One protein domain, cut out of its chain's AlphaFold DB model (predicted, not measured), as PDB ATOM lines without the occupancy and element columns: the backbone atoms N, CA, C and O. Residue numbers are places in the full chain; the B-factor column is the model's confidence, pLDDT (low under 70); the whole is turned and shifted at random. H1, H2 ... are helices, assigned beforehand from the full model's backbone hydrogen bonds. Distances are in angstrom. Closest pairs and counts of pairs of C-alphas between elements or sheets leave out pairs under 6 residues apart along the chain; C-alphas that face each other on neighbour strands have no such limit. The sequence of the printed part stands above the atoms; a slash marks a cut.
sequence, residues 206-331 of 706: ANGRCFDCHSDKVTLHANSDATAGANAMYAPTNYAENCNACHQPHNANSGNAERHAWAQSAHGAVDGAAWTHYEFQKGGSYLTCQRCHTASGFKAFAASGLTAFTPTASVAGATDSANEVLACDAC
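AT A GLANCE: This is residues 206 to 331 of the 706 residues of an uncharacterized protein of Geomonas silvestris (UniProt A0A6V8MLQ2). There is little regular structure: loops make most of the body, H4, H5 and H6 cluster with H3 near, and H1 and H2 sit singly. The printed part has 126 residues, 46 of them in six named helices, H1 to H6, and no named strand: all helix. It is compact, radius of gyration of the C-alphas 14.4 A, spanning 39 by 32 by 28 A.

IN THESE COORDINATES: Find C-alpha 209 at (12.268, 44.623, -43.148); H1 runs to residue 218. Then come H2, 256 to 264, H3, 273 to 276, H4, 284 to 293, 14.5 A long, and H5, 295 to 303. H6, 328 to 331, ends at (25.887, 56.436, -26.751).

HOW THE PARTS SIT: H5 touches H6, closest C-alphas Ala 295 and Ala 330, 5.1 A. H5 touches H4 only at the corner, about perpendicular at 76 degrees, closest C-alphas Arg 291 and Gly 297, 4.4 A. Within hydrogen-bond range is every O i to N i+4 pair in H2 and H5, but 1 of 6 in H4, with 5 of 7 O i to N i+3.

THE WHOLE: Links H1 to H2 and H5 to H6 are long; the printed part has no cut. Residues 215 to 240, among others, have pLDDT under 70.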
ATOM      1  N   ALA A 206      13.426  51.202 -40.900       77.50
ATOM      2  CA  ALA A 206      12.234  51.852 -40.341       77.50
ATOM      3  C   ALA A 206      10.903  51.224 -40.798       77.50
ATOM      4  O   ALA A 206       9.847  51.624 -40.332       77.50
ATOM      5  N   ASN A 207      10.942  50.278 -41.741       78.31
ATOM      6  CA  ASN A 207       9.780  49.506 -42.182       78.31
ATOM      7  C   ASN A 207       9.800  48.065 -41.639       78.31
ATOM      8  O   ASN A 207       9.058  47.224 -42.136       78.31
ATOM      9  N   GLY A 208      10.685  47.749 -40.686       75.62
ATOM     10  CA  GLY A 208      10.764  46.429 -40.058       75.62
ATOM     11  C   GLY A 208      11.275  45.312 -40.975       75.62
ATOM     12  O   GLY A 208      11.209  44.143 -40.607       75.62
ATOM     13  N   ARG A 209      11.841  45.631 -42.151       78.44
ATOM     14  CA  ARG A 209      12.268  44.623 -43.148       78.44
ATOM     15  C   ARG A 209      13.343  43.675 -42.639       78.44
ATOM     16  O   ARG A 209      13.425  42.532 -43.076       78.44
ATOM     17  N   CYS A 210      14.170  44.141 -41.710       77.25
ATOM     18  CA  CYS A 210      15.136  43.292 -41.023       77.25
ATOM     19  C   CYS A 210      14.404  42.212 -40.208       77.25
ATOM     20  O   CYS A 210      14.757  41.037 -40.256       77.25
ATOM     21  N   PHE A 211      13.350  42.603 -39.491       73.50
ATOM     22  CA  PHE A 211      12.572  41.722 -38.630       73.50
ATOM     23  C   PHE A 211      11.792  40.662 -39.422       73.50
ATOM     24  O   PHE A 211      11.708  39.526 -38.965       73.50
ATOM     25  N   ASP A 212      11.318  40.973 -40.635       74.31
ATOM     26  CA  ASP A 212      10.643  40.005 -41.521       74.31
ATOM     27  C   ASP A 212      11.467  38.718 -41.723       74.31
ATOM     28  O   ASP A 212      10.913  37.619 -41.756       74.31
ATOM     29  N   CYS A 213      12.795  38.850 -41.820       72.88
ATOM     30  CA  CYS A 213      13.723  37.730 -42.014       72.88
ATOM     31  C   CYS A 213      14.381  37.236 -40.715       72.88
ATOM     32  O   CYS A 213      14.885  36.116 -40.682       72.88
ATOM     33  N   HIS A 214      14.421  38.068 -39.669       72.12
ATOM     34  CA  HIS A 214      15.150  37.794 -38.425       72.12
ATOM     35  C   HIS A 214      14.247  37.614 -37.197       72.12
ATOM     36  O   HIS A 214      14.757  37.538 -36.082       72.12
ATOM     37  N   SER A 215      12.927  37.525 -37.368       64.44
ATOM     38  CA  SER A 215      11.951  37.387 -36.275       64.44
ATOM     39  C   SER A 215      12.196  36.168 -35.369       64.44
ATOM     40  O   SER A 215      12.011  36.269 -34.158       64.44
ATOM     41  N   ASP A 216      12.703  35.053 -35.911       55.56
ATOM     42  CA  ASP A 216      13.131  33.858 -35.160       55.56
ATOM     43  C   ASP A 216      14.477  34.049 -34.433       55.56
ATOM     44  O   ASP A 216      14.788  33.332 -33.484       55.56
ATOM     45  N   LYS A 217      15.289  35.015 -34.882       51.94
ATOM     46  CA  LYS A 217      16.576  35.406 -34.288       51.94
ATOM     47  C   LYS A 217      16.450  36.545 -33.285       51.94
ATOM     48  O   LYS A 217      17.390  36.752 -32.527       51.94
ATOM     49  N   VAL A 218      15.337  37.275 -33.228       50.72
ATOM     50  CA  VAL A 218      15.135  38.338 -32.225       50.72
ATOM     51  C   VAL A 218      14.840  37.751 -30.841       50.72
ATOM     52  O   VAL A 218      15.358  38.240 -29.843       50.72
ATOM     53  N   THR A 219      14.153  36.608 -30.773       44.94
ATOM     54  CA  THR A 219      14.063  35.789 -29.550       44.94
ATOM     55  C   THR A 219      15.333  34.966 -29.270       44.94
ATOM     56  O   THR A 219      15.472  34.423 -28.176       44.94
ATOM     57  N   LEU A 220      16.278  34.886 -30.224       43.03
ATOM     58  CA  LEU A 220      17.483  34.036 -30.186       43.03
ATOM     59  C   LEU A 220      18.812  34.760 -30.492       43.03
ATOM     60  O   LEU A 220      19.807  34.098 -30.794       43.03
ATOM     61  N   HIS A 221      18.912  36.080 -30.287       51.12
ATOM     62  CA  HIS A 221      20.228  36.727 -30.109       51.12
ATOM     63  C   HIS A 221      20.999  36.096 -28.919       51.12
ATOM     64  O   HIS A 221      22.204  36.252 -28.772       51.12
ATOM     65  N   ALA A 222      20.327  35.243 -28.148       38.72
ATOM     66  CA  ALA A 222      20.869  34.346 -27.148       38.72
ATOM     67  C   ALA A 222      21.881  33.267 -27.613       38.72
ATOM     68  O   ALA A 222      22.382  32.589 -26.726       38.72
ATOM     69  N   ASN A 223      22.166  33.002 -28.909       36.72
ATOM     70  CA  ASN A 223      22.914  31.756 -29.217       36.72
ATOM     71  C   ASN A 223      23.785  31.624 -30.487       36.72
ATOM     72  O   ASN A 223      24.206  30.508 -30.789       36.72
ATOM     73  N   SER A 224      24.082  32.672 -31.262       37.91
ATOM     74  CA  SER A 224      24.773  32.470 -32.556       37.91
ATOM     75  C   SER A 224      26.237  32.893 -32.639       37.91
ATOM     76  O   SER A 224      26.755  32.966 -33.750       37.91
ATOM     77  N   ASP A 225      26.930  33.086 -31.516       40.41
ATOM     78  CA  ASP A 225      28.394  33.033 -31.533       40.41
ATOM     79  C   ASP A 225      28.922  31.973 -30.561       40.41
ATOM     80  O   ASP A 225      29.448  32.250 -29.483       40.41
ATOM     81  N   ALA A 226      28.780  30.713 -30.979       39.31
ATOM     82  CA  ALA A 226      29.372  29.561 -30.304       39.31
ATOM     83  C   ALA A 226      30.911  29.649 -30.205       39.31
ATOM     84  O   ALA A 226      31.521  28.862 -29.482       39.31
ATOM     85  N   THR A 227      31.543  30.597 -30.907       40.41
ATOM     86  CA  THR A 227      32.983  30.863 -30.856       40.41
ATOM     87  C   THR A 227      33.383  31.955 -29.858       40.41
ATOM     88  O   THR A 227      34.545  31.965 -29.454       40.41
ATOM     89  N   ALA A 228      32.466  32.822 -29.406       44.53
ATOM     90  CA  ALA A 228      32.791  33.967 -28.541       44.53
ATOM     91  C   ALA A 228      32.288  33.873 -27.088       44.53
ATOM     92  O   ALA A 228      32.685  34.692 -26.262       44.53
ATOM     93  N   GLY A 229      31.438  32.896 -26.747       41.88
ATOM     94  CA  GLY A 229      31.042  32.627 -25.355       41.88
ATOM     95  C   GLY A 229      30.250  33.742 -24.649       41.88
ATOM     96  O   GLY A 229      30.120  33.692 -23.428       41.88
ATOM     97  N   ALA A 230      29.721  34.730 -25.382       43.84
ATOM     98  CA  ALA A 230      28.920  35.834 -24.847       43.84
ATOM     99  C   ALA A 230      27.537  35.891 -25.521       43.84
ATOM    100  O   ALA A 230      27.429  35.785 -26.744       43.84
ATOM    101  N   ASN A 231      26.480  36.053 -24.719       44.69
ATOM    102  CA  ASN A 231      25.098  36.156 -25.197       44.69
ATOM    103  C   ASN A 231      24.872  37.534 -25.848       44.69
ATOM    104  O   ASN A 231      25.242  38.546 -25.253       44.69
ATOM    105  N   ALA A 232      24.255  37.608 -27.034       50.31
ATOM    106  CA  ALA A 232      23.883  38.902 -27.611       50.31
ATOM    107  C   ALA A 232      22.601  39.462 -26.957       50.31
ATOM    108  O   ALA A 232      21.889  38.759 -26.238       50.31
ATOM    109  N   MET A 233      22.343  40.756 -27.190       55.09
ATOM    110  CA  MET A 233      21.236  41.537 -26.614       55.09
ATOM    111  C   MET A 233      19.892  40.814 -26.603       55.09
ATOM    112  O   MET A 233      19.489  40.236 -27.611       55.09
ATOM    113  N   TYR A 234      19.110  41.027 -25.541       54.09
ATOM    114  CA  TYR A 234      17.663  41.090 -25.716       54.09
ATOM    115  C   TYR A 234      17.377  42.302 -26.602       54.09
ATOM    116  O   TYR A 234      17.608  43.443 -26.199       54.09
ATOM    117  N   ALA A 235      16.929  42.052 -27.828       55.59
ATOM    118  CA  ALA A 235      16.337  43.069 -28.678       55.59
ATOM    119  C   ALA A 235      14.818  42.951 -28.510       55.59
ATOM    120  O   ALA A 235      14.208  42.126 -29.191       55.59
ATOM    121  N   PRO A 236      14.193  43.700 -27.580       57.59
ATOM    122  CA  PRO A 236      12.744  43.721 -27.509       57.59
ATOM    123  C   PRO A 236      12.159  44.169 -28.853       57.59
ATOM    124  O   PRO A 236      12.835  44.770 -29.692       57.59
ATOM    125  N   THR A 237      10.889  43.866 -29.092       61.22
ATOM    126  CA  THR A 237      10.200  44.203 -30.358       61.22
ATOM    127  C   THR A 237      10.263  45.693 -30.734       61.22
ATOM    128  O   THR A 237      10.174  46.029 -31.913       61.22
ATOM    129  N   ASN A 238      10.521  46.593 -29.778       62.06
ATOM    130  CA  ASN A 238      10.821  48.011 -30.025       62.06
ATOM    131  C   ASN A 238      12.106  48.257 -30.852       62.06
ATOM    132  O   ASN A 238      12.273  49.344 -31.398       62.06
ATOM    133  N   TYR A 239      12.999  47.271 -30.983       68.38
ATOM    134  CA  TYR A 239      14.189  47.324 -31.839       68.38
ATOM    135  C   TYR A 239      13.975  46.752 -33.245       68.38
ATOM    136  O   TYR A 239      14.898  46.828 -34.062       68.38
ATOM    137  N   ALA A 240      12.782  46.234 -33.565       68.38
ATOM    138  CA  ALA A 240      12.470  45.673 -34.886       68.38
ATOM    139  C   ALA A 240      12.749  46.661 -36.035       68.38
ATOM    140  O   ALA A 240      13.144  46.252 -37.127       68.38
ATOM    141  N   GLU A 241      12.609  47.960 -35.765       75.31
ATOM    142  CA  GLU A 241      12.824  49.036 -36.735       75.31
ATOM    143  C   GLU A 241      14.173  49.763 -36.584       75.31
ATOM    144  O   GLU A 241      14.462  50.719 -37.306       75.31
ATOM    145  N   ASN A 242      15.023  49.317 -35.653       74.94
ATOM    146  CA  ASN A 242      16.209  50.053 -35.205       74.94
ATOM    147  C   ASN A 242      17.500  49.217 -35.248       74.94
ATOM    148  O   ASN A 242      18.488  49.534 -34.589       74.94
ATOM    149  N   CYS A 243      17.538  48.135 -36.033       76.38
ATOM    150  CA  CYS A 243      18.731  47.286 -36.144       76.38
ATOM    151  C   CYS A 243      19.958  48.066 -36.657       76.38
ATOM    152  O   CYS A 243      21.101  47.721 -36.351       76.38
ATOM    153  N   ASN A 244      19.732  49.136 -37.425       78.88
ATOM    154  CA  ASN A 244      20.795  49.972 -37.972       78.88
ATOM    155  C   ASN A 244      21.480  50.882 -36.935       78.88
ATOM    156  O   ASN A 244      22.459  51.535 -37.278       78.88
ATOM    157  N   ALA A 245      21.002  50.908 -35.687       77.94
ATOM    158  CA  ALA A 245      21.694  51.528 -34.560       77.94
ATOM    159  C   ALA A 245      23.078  50.907 -34.308       77.94
ATOM    160  O   ALA A 245      24.019  51.608 -33.948       77.94
ATOM    161  N   CYS A 246      23.188  49.589 -34.496       76.50
ATOM    162  CA  CYS A 246      24.408  48.816 -34.253       76.50
ATOM    163  C   CYS A 246      24.951  48.147 -35.525       76.50
ATOM    164  O   CYS A 246      26.152  47.877 -35.620       76.50
ATOM    165  N   HIS A 247      24.080  47.828 -36.488       79.31
ATOM    166  CA  HIS A 247      24.436  47.075 -37.688       79.31
ATOM    167  C   HIS A 247      24.459  47.962 -38.930       79.31
ATOM    168  O   HIS A 247      23.586  48.797 -39.148       79.31
ATOM    169  N   GLN A 248      25.423  47.721 -39.813       78.75
ATOM    170  CA  GLN A 248      25.380  48.270 -41.161       78.75
ATOM    171  C   GLN A 248      24.819  47.190 -42.098       78.75
ATOM    172  O   GLN A 248      25.537  46.245 -42.418       78.75
ATOM    173  N   PRO A 249      23.550  47.267 -42.548       76.38
ATOM    174  CA  PRO A 249      22.936  46.200 -43.350       76.38
ATOM    175  C   PRO A 249      23.652  45.975 -44.687       76.38
ATOM    176  O   PRO A 249      23.733  44.842 -45.166       76.38
ATOM    177  N   HIS A 250      24.240  47.038 -45.244       79.19
ATOM    178  CA  HIS A 250      25.066  46.963 -46.445       79.19
ATOM    179  C   HIS A 250      26.477  46.454 -46.164       79.19
ATOM    180  O   HIS A 250      27.154  46.091 -47.094       79.19
ATOM    181  N   ASN A 251      26.954  46.384 -44.927       73.81
ATOM    182  CA  ASN A 251      28.270  45.840 -44.601       73.81
ATOM    183  C   ASN A 251      28.192  45.191 -43.222       73.81
ATOM    184  O   ASN A 251      28.691  45.727 -42.234       73.81
ATOM    185  N   ALA A 252      27.532  44.033 -43.152       63.09
ATOM    186  CA  ALA A 252      27.270  43.352 -41.883       63.09
ATOM    187  C   ALA A 252      28.551  42.986 -41.108       63.09
ATOM    188  O   ALA A 252      28.493  42.754 -39.905       63.09
ATOM    189  N   ASN A 253      29.707  42.969 -41.784       64.06
ATOM    190  CA  ASN A 253      30.999  42.697 -41.165       64.06
ATOM    191  C   ASN A 253      31.644  43.946 -40.533       64.06
ATOM    192  O   ASN A 253      32.485  43.806 -39.647       64.06
ATOM    193  N   SER A 254      31.246  45.156 -40.944       69.38
ATOM    194  CA  SER A 254      31.715  46.403 -40.326       69.38
ATOM    195  C   SER A 254      31.181  46.549 -38.901       69.38
ATOM    196  O   SER A 254      30.032  46.192 -38.619       69.38
ATOM    197  N   GLY A 255      32.014  47.038 -37.982       70.50
ATOM    198  CA  GLY A 255      31.636  47.215 -36.578       70.50
ATOM    199  C   GLY A 255      31.549  45.914 -35.765       70.50
ATOM    200  O   GLY A 255      30.972  45.911 -34.680       70.50
ATOM    201  N   ASN A 256      32.005  44.771 -36.308       73.69
ATOM    202  CA  ASN A 256      31.878  43.482 -35.622       73.69
ATOM    203  C   ASN A 256      32.609  43.506 -34.283       73.69
ATOM    204  O   ASN A 256      32.028  43.125 -33.274       73.69
ATOM    205  N   ALA A 257      33.859  43.946 -34.260       73.81
ATOM    206  CA  ALA A 257      34.672  43.857 -33.060       73.81
ATOM    207  C   ALA A 257      34.187  44.824 -31.958       73.81
ATOM    208  O   ALA A 257      34.158  44.450 -30.787       73.81
ATOM    209  N   GLU A 258      33.664  45.992 -32.344       77.00
ATOM    210  CA  GLU A 258      32.942  46.933 -31.481       77.00
ATOM    211  C   GLU A 258      31.725  46.264 -30.830       77.00
ATOM    212  O   GLU A 258      31.579  46.293 -29.610       77.00
ATOM    213  N   ARG A 259      30.881  45.589 -31.624       78.69
ATOM    214  CA  ARG A 259      29.700  44.874 -31.113       78.69
ATOM    215  C   ARG A 259      30.064  43.725 -30.173       78.69
ATOM    216  O   ARG A 259      29.380  43.538 -29.171       78.69
ATOM    217  N   HIS A 260      31.125  42.971 -30.462       75.69
ATOM    218  CA  HIS A 260      31.576  41.892 -29.575       75.69
ATOM    219  C   HIS A 260      32.072  42.446 -28.243       75.69
ATOM    220  O   HIS A 260      31.704  41.937 -27.189       75.69
ATOM    221  N   ALA A 261      32.865  43.513 -28.278       76.50
ATOM    222  CA  ALA A 261      33.377  44.112 -27.060       76.50
ATOM    223  C   ALA A 261      32.277  44.779 -26.225       76.50
ATOM    224  O   ALA A 261      32.274  44.668 -25.000       76.50
ATOM    225  N   TRP A 262      31.305  45.412 -26.882       81.94
ATOM    226  CA  TRP A 262      30.084  45.894 -26.246       81.94
ATOM    227  C   TRP A 262      29.313  44.744 -25.576       81.94
ATOM    228  O   TRP A 262      28.964  44.862 -24.401       81.94
ATOM    229  N   ALA A 263      29.125  43.608 -26.253       77.00
ATOM    230  CA  ALA A 263      28.417  42.448 -25.701       77.00
ATOM    231  C   ALA A 263      29.148  41.811 -24.504       77.00
ATOM    232  O   ALA A 263      28.509  41.311 -23.584       77.00
ATOM    233  N   GLN A 264      30.483  41.860 -24.491       77.62
ATOM    234  CA  GLN A 264      31.317  41.400 -23.373       77.62
ATOM    235  C   GLN A 264      31.378  42.404 -22.210       77.62
ATOM    236  O   GLN A 264      31.851  42.065 -21.125       77.62
ATOM    237  N   SER A 265      30.922  43.640 -22.418       81.00
ATOM    238  CA  SER A 265      30.912  44.673 -21.386       81.00
ATOM    239  C   SER A 265      29.741  44.516 -20.414       81.00
ATOM    240  O   SER A 265      28.694  43.954 -20.737       81.00
ATOM    241  N   ALA A 266      29.855  45.145 -19.244       84.81
ATOM    242  CA  ALA A 266      28.739  45.247 -18.304       84.81
ATOM    243  C   ALA A 266      27.529  46.023 -18.874       84.81
ATOM    244  O   ALA A 266      26.408  45.829 -18.403       84.81
ATOM    245  N   HIS A 267      27.731  46.879 -19.886       85.81
ATOM    246  CA  HIS A 267      26.649  47.593 -20.572       85.81
ATOM    247  C   HIS A 267      25.867  46.713 -21.550       85.81
ATOM    248  O   HIS A 267      24.712  47.026 -21.823       85.81
ATOM    249  N   GLY A 268      26.471  45.626 -22.042       80.81
ATOM    250  CA  GLY A 268      25.820  44.630 -22.896       80.81
ATOM    251  C   GLY A 268      25.393  43.347 -22.184       80.81
ATOM    252  O   GLY A 268      24.700  42.530 -22.785       80.81
ATOM    253  N   ALA A 269      25.756  43.182 -20.908       80.38
ATOM    254  CA  ALA A 269      25.472  41.994 -20.107       80.38
ATOM    255  C   ALA A 269      23.974  41.843 -19.792       80.38
ATOM    256  O   ALA A 269      23.491  42.324 -18.774       80.38
ATOM    257  N   VAL A 270      23.232  41.152 -20.655       75.75
ATOM    258  CA  VAL A 270      21.765  40.997 -20.597       75.75
ATOM    259  C   VAL A 270      21.196  40.401 -19.307       75.75
ATOM    260  O   VAL A 270      20.029  40.621 -18.989       75.75
ATOM    261  N   ASP A 271      22.000  39.649 -18.565       76.81
ATOM    262  CA  ASP A 271      21.670  39.034 -17.280       76.81
ATOM    263  C   ASP A 271      22.206  39.832 -16.077       76.81
ATOM    264  O   ASP A 271      21.862  39.543 -14.927       76.81
ATOM    265  N   GLY A 272      23.003  40.872 -16.333       81.50
ATOM    266  CA  GLY A 272      23.624  41.704 -15.316       81.50
ATOM    267  C   GLY A 272      22.595  42.380 -14.413       81.50
ATOM    268  O   GLY A 272      21.571  42.888 -14.868       81.50
ATOM    269  N   ALA A 273      22.899  42.453 -13.115       83.44
ATOM    270  CA  ALA A 273      21.987  43.004 -12.108       83.44
ATOM    271  C   ALA A 273      21.543  44.450 -12.402       83.44
ATOM    272  O   ALA A 273      20.453  44.848 -12.001       83.44
ATOM    273  N   ALA A 274      22.351  45.233 -13.126       85.38
ATOM    274  CA  ALA A 274      21.959  46.565 -13.577       85.38
ATOM    275  C   ALA A 274      20.718  46.536 -14.486       85.38
ATOM    276  O   ALA A 274      19.956  47.489 -14.484       85.38
ATOM    277  N   TRP A 275      20.478  45.458 -15.225       84.00
ATOM    278  CA  TRP A 275      19.414  45.377 -16.231       84.00
ATOM    279  C   TRP A 275      18.260  44.478 -15.798       84.00
ATOM    280  O   TRP A 275      17.152  44.629 -16.298       84.00
ATOM    281  N   THR A 276      18.505  43.563 -14.856       81.81
ATOM    282  CA  THR A 276      17.557  42.499 -14.493       81.81
ATOM    283  C   THR A 276      17.005  42.588 -13.073       81.81
ATOM    284  O   THR A 276      16.107  41.821 -12.729       81.81
ATOM    285  N   HIS A 277      17.501  43.506 -12.229       84.06
ATOM    286  CA  HIS A 277      17.066  43.581 -10.826       84.06
ATOM    287  C   HIS A 277      15.568  43.888 -10.671       84.06
ATOM    288  O   HIS A 277      14.924  43.372  -9.757       84.06
ATOM    289  N   TYR A 278      15.016  44.701 -11.572       80.88
ATOM    290  CA  TYR A 278      13.585  44.946 -11.699       80.88
ATOM    291  C   TYR A 278      13.167  44.780 -13.157       80.88
ATOM    292  O   TYR A 278      13.973  44.954 -14.066       80.88
ATOM    293  N   GLU A 279      11.880  44.536 -13.384       77.06
ATOM    294  CA  GLU A 279      11.288  44.611 -14.720       77.06
ATOM    295  C   GLU A 279      11.095  46.092 -15.099       77.06
ATOM    296  O   GLU A 279       9.995  46.641 -15.009       77.06
ATOM    297  N   PHE A 280      12.182  46.771 -15.486       78.94
ATOM    298  CA  PHE A 280      12.198  48.224 -15.711       78.94
ATOM    299  C   PHE A 280      11.190  48.694 -16.766       78.94
ATOM    300  O   PHE A 280      10.730  49.833 -16.709       78.94
ATOM    301  N   GLN A 281      10.815  47.830 -17.711       70.44
ATOM    302  CA  GLN A 281       9.852  48.141 -18.770       70.44
ATOM    303  C   GLN A 281       8.382  47.910 -18.385       70.44
ATOM    304  O   GLN A 281       7.499  48.444 -19.046       70.44
ATOM    305  N   LYS A 282       8.076  47.189 -17.300       67.62
ATOM    306  CA  LYS A 282       6.703  46.728 -16.993       67.62
ATOM    307  C   LYS A 282       5.805  47.772 -16.307       67.62
ATOM    308  O   LYS A 282       4.668  47.480 -15.941       67.62
ATOM    309  N   GLY A 283       6.283  49.006 -16.146       64.56
ATOM    310  CA  GLY A 283       5.534  50.097 -15.519       64.56
ATOM    311  C   GLY A 283       5.655  50.155 -13.988       64.56
ATOM    312  O   GLY A 283       6.458  49.461 -13.371       64.56
ATOM    313  N   GLY A 284       4.867  51.032 -13.355       71.19
ATOM    314  CA  GLY A 284       4.858  51.218 -11.898       71.19
ATOM    315  C   GLY A 284       5.995  52.101 -11.366       71.19
ATOM    316  O   GLY A 284       6.459  53.017 -12.045       71.19
ATOM    317  N   SER A 285       6.442  51.838 -10.134       69.62
ATOM    318  CA  SER A 285       7.435  52.664  -9.422       69.62
ATOM    319  C   SER A 285       8.832  52.676 -10.060       69.62
ATOM    320  O   SER A 285       9.656  53.504  -9.684       69.62
ATOM    321  N   TYR A 286       9.107  51.782 -11.014       75.62
ATOM    322  CA  TYR A 286      10.410  51.649 -11.684       75.62
ATOM    323  C   TYR A 286      10.522  52.456 -12.975       75.62
ATOM    324  O   TYR A 286      11.592  52.512 -13.579       75.62
ATOM    325  N   LEU A 287       9.435  53.103 -13.400       74.00
ATOM    326  CA  LEU A 287       9.402  53.879 -14.633       74.00
ATOM    327  C   LEU A 287      10.497  54.947 -14.675       74.00
ATOM    328  O   LEU A 287      11.136  55.128 -15.700       74.00
ATOM    329  N   THR A 288      10.785  55.610 -13.557       79.19
ATOM    330  CA  THR A 288      11.839  56.631 -13.483       79.19
ATOM    331  C   THR A 288      13.258  56.051 -13.558       79.19
ATOM    332  O   THR A 288      14.180  56.759 -13.967       79.19
ATOM    333  N   CYS A 289      13.445  54.766 -13.232       83.62
ATOM    334  CA  CYS A 289      14.729  54.064 -13.335       83.62
ATOM    335  C   CYS A 289      15.151  53.842 -14.797       83.62
ATOM    336  O   CYS A 289      16.348  53.762 -15.077       83.62
ATOM    337  N   GLN A 290      14.193  53.812 -15.733       82.44
ATOM    338  CA  GLN A 290      14.446  53.646 -17.172       82.44
ATOM    339  C   GLN A 290      15.426  54.687 -17.721       82.44
ATOM    340  O   GLN A 290      16.182  54.389 -18.636       82.44
ATOM    341  N   ARG A 291      15.474  55.886 -17.119       86.12
ATOM    342  CA  ARG A 291      16.443  56.939 -17.454       86.12
ATOM    343  C   ARG A 291      17.881  56.419 -17.567       86.12
ATOM    344  O   ARG A 291      18.630  56.921 -18.396       86.12
ATOM    345  N   CYS A 292      18.261  55.467 -16.715       88.06
ATOM    346  CA  CYS A 292      19.608  54.893 -16.676       88.06
ATOM    347  C   CYS A 292      19.621  53.402 -17.046       88.06
ATOM    348  O   CYS A 292      20.609  52.917 -17.588       88.06
ATOM    349  N   HIS A 293      18.540  52.680 -16.741       87.88
ATOM    350  CA  HIS A 293      18.478  51.221 -16.835       87.88
ATOM    351  C   HIS A 293      17.873  50.693 -18.142       87.88
ATOM    352  O   HIS A 293      17.662  49.493 -18.255       87.88
ATOM    353  N   THR A 294      17.592  51.560 -19.121       84.12
ATOM    354  CA  THR A 294      17.243  51.154 -20.490       84.12
ATOM    355  C   THR A 294      17.825  52.134 -21.514       84.12
ATOM    356  O   THR A 294      17.878  53.344 -21.272       84.12
ATOM    357  N   ALA A 295      18.237  51.652 -22.693       84.81
ATOM    358  CA  ALA A 295      18.695  52.536 -23.772       84.81
ATOM    359  C   ALA A 295      17.601  53.499 -24.242       84.81
ATOM    360  O   ALA A 295      17.856  54.688 -24.438       84.81
ATOM    361  N   SER A 296      16.368  53.020 -24.378       81.31
ATOM    362  CA  SER A 296      15.217  53.844 -24.749       81.31
ATOM    363  C   SER A 296      14.954  54.969 -23.742       81.31
ATOM    364  O   SER A 296      14.733  56.115 -24.141       81.31
ATOM    365  N   GLY A 297      15.048  54.681 -22.439       83.94
ATOM    366  CA  GLY A 297      14.874  55.683 -21.393       83.94
ATOM    367  C   GLY A 297      16.011  56.706 -21.359       83.94
ATOM    368  O   GLY A 297      15.746  57.910 -21.302       83.94
ATOM    369  N   PHE A 298      17.265  56.264 -21.498       89.31
ATOM    370  CA  PHE A 298      18.403  57.181 -21.596       89.31
ATOM    371  C   PHE A 298      18.319  58.083 -22.833       89.31
ATOM    372  O   PHE A 298      18.527  59.288 -22.718       89.31
ATOM    373  N   LYS A 299      17.946  57.557 -24.006       88.69
ATOM    374  CA  LYS A 299      17.765  58.365 -25.226       88.69
ATOM    375  C   LYS A 299      16.702  59.444 -25.051       88.69
ATOM    376  O   LYS A 299      16.936  60.589 -25.437       88.69
ATOM    377  N   ALA A 300      15.562  59.107 -24.450       86.06
ATOM    378  CA  ALA A 300      14.513  60.083 -24.157       86.06
ATOM    379  C   ALA A 300      15.004  61.166 -23.182       86.06
ATOM    380  O   ALA A 300      14.704  62.348 -23.356       86.06
ATOM    381  N   PHE A 301      15.812  60.784 -22.191       89.44
ATOM    382  CA  PHE A 301      16.427  61.728 -21.264       89.44
ATOM    383  C   PHE A 301      17.490  62.620 -21.924       89.44
ATOM    384  O   PHE A 301      17.524  63.826 -21.696       89.44
ATOM    385  N   ALA A 302      18.328  62.060 -22.792       91.62
ATOM    386  CA  ALA A 302      19.300  62.818 -23.568       91.62
ATOM    387  C   ALA A 302      18.608  63.809 -24.518       91.62
ATOM    388  O   ALA A 302      19.028  64.961 -24.618       91.62
ATOM    389  N   ALA A 303      17.505  63.402 -25.155       90.12
ATOM    390  CA  ALA A 303      16.715  64.253 -26.045       90.12
ATOM    391  C   ALA A 303      16.077  65.459 -25.331       90.12
ATOM    392  O   ALA A 303      15.830  66.479 -25.971       90.12
ATOM    393  N   SER A 304      15.853  65.389 -24.014       90.00
ATOM    394  CA  SER A 304      15.391  66.533 -23.210       90.00
ATOM    395  C   SER A 304      16.520  67.474 -22.767       90.00
ATOM    396  O   SER A 304      16.295  68.393 -21.975       90.00
ATOM    397  N   GLY A 305      17.754  67.234 -23.222       91.00
ATOM    398  CA  GLY A 305      18.932  67.957 -22.753       91.00
ATOM    399  C   GLY A 305      19.287  67.636 -21.301       91.00
ATOM    400  O   GLY A 305      19.815  68.497 -20.608       91.00
ATOM    401  N   LEU A 306      18.975  66.423 -20.828       90.31
ATOM    402  CA  LEU A 306      19.217  65.963 -19.454       90.31
ATOM    403  C   LEU A 306      18.458  66.752 -18.369       90.31
ATOM    404  O   LEU A 306      18.866  66.766 -17.206       90.31
ATOM    405  N   THR A 307      17.348  67.405 -18.721       84.69
ATOM    406  CA  THR A 307      16.589  68.260 -17.787       84.69
ATOM    407  C   THR A 307      15.305  67.618 -17.274       84.69
ATOM    408  O   THR A 307      14.875  67.903 -16.156       84.69
ATOM    409  N   ALA A 308      14.697  66.734 -18.063       76.00
ATOM    410  CA  ALA A 308      13.440  66.083 -17.722       76.00
ATOM    411  C   ALA A 308      13.393  64.656 -18.264       76.00
ATOM    412  O   ALA A 308      13.786  64.388 -19.398       76.00
ATOM    413  N   PHE A 309      12.867  63.732 -17.470       76.75
ATOM    414  CA  PHE A 309      12.506  62.407 -17.948       76.75
ATOM    415  C   PHE A 309      11.047  62.160 -17.587       76.75
ATOM    416  O   PHE A 309      10.714  62.021 -16.411       76.75
ATOM    417  N   THR A 310      10.184  62.146 -18.599       70.56
ATOM    418  CA  THR A 310       8.793  61.725 -18.451       70.56
ATOM    419  C   THR A 310       8.720  60.287 -18.937       70.56
ATOM    420  O   THR A 310       8.864  60.068 -20.141       70.56
ATOM    421  N   PRO A 311       8.513  59.305 -18.048       63.94
ATOM    422  CA  PRO A 311       8.327  57.935 -18.486       63.94
ATOM    423  C   PRO A 311       7.035  57.866 -19.299       63.94
ATOM    424  O   PRO A 311       5.945  58.080 -18.764       63.94
ATOM    425  N   THR A 312       7.130  57.628 -20.603       54.59
ATOM    426  CA  THR A 312       5.952  57.406 -21.438       54.59
ATOM    427  C   THR A 312       5.714  55.914 -21.582       54.59
ATOM    428  O   THR A 312       6.651  55.124 -21.694       54.59
ATOM    429  N   ALA A 313       4.442  55.524 -21.660       46.81
ATOM    430  CA  ALA A 313       4.067  54.155 -21.986       46.81
ATOM    431  C   ALA A 313       4.674  53.680 -23.319       46.81
ATOM    432  O   ALA A 313       4.746  52.490 -23.515       46.81
ATOM    433  N   SER A 314       5.160  54.560 -24.209       45.09
ATOM    434  CA  SER A 314       5.879  54.189 -25.441       45.09
ATOM    435  C   SER A 314       7.332  53.727 -25.234       45.09
ATOM    436  O   SER A 314       7.857  53.032 -26.094       45.09
ATOM    437  N   VAL A 315       7.970  54.060 -24.102       51.22
ATOM    438  CA  VAL A 315       9.231  53.432 -23.641       51.22
ATOM    439  C   VAL A 315       8.939  52.090 -22.940       51.22
ATOM    440  O   VAL A 315       9.811  51.238 -22.825       51.22
ATOM    441  N   ALA A 316       7.687  51.886 -22.520       44.50
ATOM    442  CA  ALA A 316       7.145  50.711 -21.831       44.50
ATOM    443  C   ALA A 316       6.097  49.949 -22.686       44.50
ATOM    444  O   ALA A 316       5.181  49.330 -22.148       44.50
ATOM    445  N   GLY A 317       6.152  50.104 -24.017       40.91
ATOM    446  CA  GLY A 317       4.953  50.049 -24.870       40.91
ATOM    447  C   GLY A 317       4.829  48.881 -25.826       40.91
ATOM    448  O   GLY A 317       3.835  48.798 -26.543       40.91
ATOM    449  N   ALA A 318       5.796  47.978 -25.854       41.09
ATOM    450  CA  ALA A 318       5.562  46.701 -26.490       41.09
ATOM    451  C   ALA A 318       4.833  45.798 -25.492       41.09
ATOM    452  O   ALA A 318       5.028  45.891 -24.285       41.09
ATOM    453  N   THR A 319       4.041  44.856 -25.980       46.22
ATOM    454  CA  THR A 319       3.536  43.688 -25.237       46.22
ATOM    455  C   THR A 319       4.660  42.756 -24.744       46.22
ATOM    456  O   THR A 319       4.455  41.560 -24.561       46.22
ATOM    457  N   ASP A 320       5.861  43.299 -24.594       52.22
ATOM    458  CA  ASP A 320       7.144  42.661 -24.421       52.22
ATOM    459  C   ASP A 320       7.726  43.210 -23.119       52.22
ATOM    460  O   ASP A 320       8.027  44.394 -22.997       52.22
ATOM    461  N   SER A 321       7.777  42.358 -22.100       54.56
ATOM    462  CA  SER A 321       8.309  42.685 -20.779       54.56
ATOM    463  C   SER A 321       9.808  42.388 -20.674       54.56
ATOM    464  O   SER A 321      10.314  42.225 -19.563       54.56
ATOM    465  N   ALA A 322      10.502  42.221 -21.804       59.62
ATOM    466  CA  ALA A 322      11.914  41.880 -21.819       59.62
ATOM    467  C   ALA A 322      12.781  43.029 -21.279       59.62
ATOM    468  O   ALA A 322      12.505  44.210 -21.481       59.62
ATOM    469  N   ASN A 323      13.856  42.669 -20.581       70.25
ATOM    470  CA  ASN A 323      14.836  43.640 -20.108       70.25
ATOM    471  C   ASN A 323      15.594  44.248 -21.298       70.25
ATOM    472  O   ASN A 323      15.893  43.561 -22.273       70.25
ATOM    473  N   GLU A 324      15.945  45.528 -21.197       77.38
ATOM    474  CA  GLU A 324      16.716  46.253 -22.207       77.38
ATOM    475  C   GLU A 324      18.012  46.764 -21.588       77.38
ATOM    476  O   GLU A 324      17.995  47.511 -20.613       77.38
ATOM    477  N   VAL A 325      19.133  46.374 -22.187       81.69
ATOM    478  CA  VAL A 325      20.462  46.875 -21.829       81.69
ATOM    479  C   VAL A 325      20.758  48.212 -22.532       81.69
ATOM    480  O   VAL A 325      19.967  48.684 -23.356       81.69
ATOM    481  N   LEU A 326      21.904  48.841 -22.252       84.12
ATOM    482  CA  LEU A 326      22.341  50.018 -23.012       84.12
ATOM    483  C   LEU A 326      22.821  49.609 -24.415       84.12
ATOM    484  O   LEU A 326      23.967  49.213 -24.599       84.12
ATOM    485  N   ALA A 327      21.936  49.721 -25.405       82.19
ATOM    486  CA  ALA A 327      22.219  49.533 -26.827       82.19
ATOM    487  C   ALA A 327      23.205  50.571 -27.397       82.19
ATOM    488  O   ALA A 327      23.391  51.649 -26.825       82.19
ATOM    489  N   CYS A 328      23.776  50.289 -28.577       84.25
ATOM    490  CA  CYS A 328      24.752  51.176 -29.225       84.25
ATOM    491  C   CYS A 328      24.211  52.598 -29.413       84.25
ATOM    492  O   CYS A 328      24.944  53.563 -29.219       84.25
ATOM    493  N   ASP A 329      22.921  52.753 -29.731       83.94
ATOM    494  CA  ASP A 329      22.322  54.071 -29.942       83.94
ATOM    495  C   ASP A 329      22.025  54.855 -28.657       83.94
ATOM    496  O   ASP A 329      21.581  56.003 -28.726       83.94
ATOM    497  N   ALA A 330      22.289  54.299 -27.473       87.94
ATOM    498  CA  ALA A 330      22.315  55.096 -26.255       87.94
ATOM    499  C   ALA A 330      23.472  56.107 -26.313       87.94
ATOM    500  O   ALA A 330      23.267  57.299 -26.074       87.94
ATOM    501  N   CYS A 331      24.659  55.642 -26.708       89.19
ATOM    502  CA  CYS A 331      25.887  56.436 -26.751       89.19
ATOM    503  C   CYS A 331      26.220  56.950 -28.152       89.19
ATOM    504  O   CYS A 331      26.769  58.039 -28.272       89.19
TER     505      CYS A 331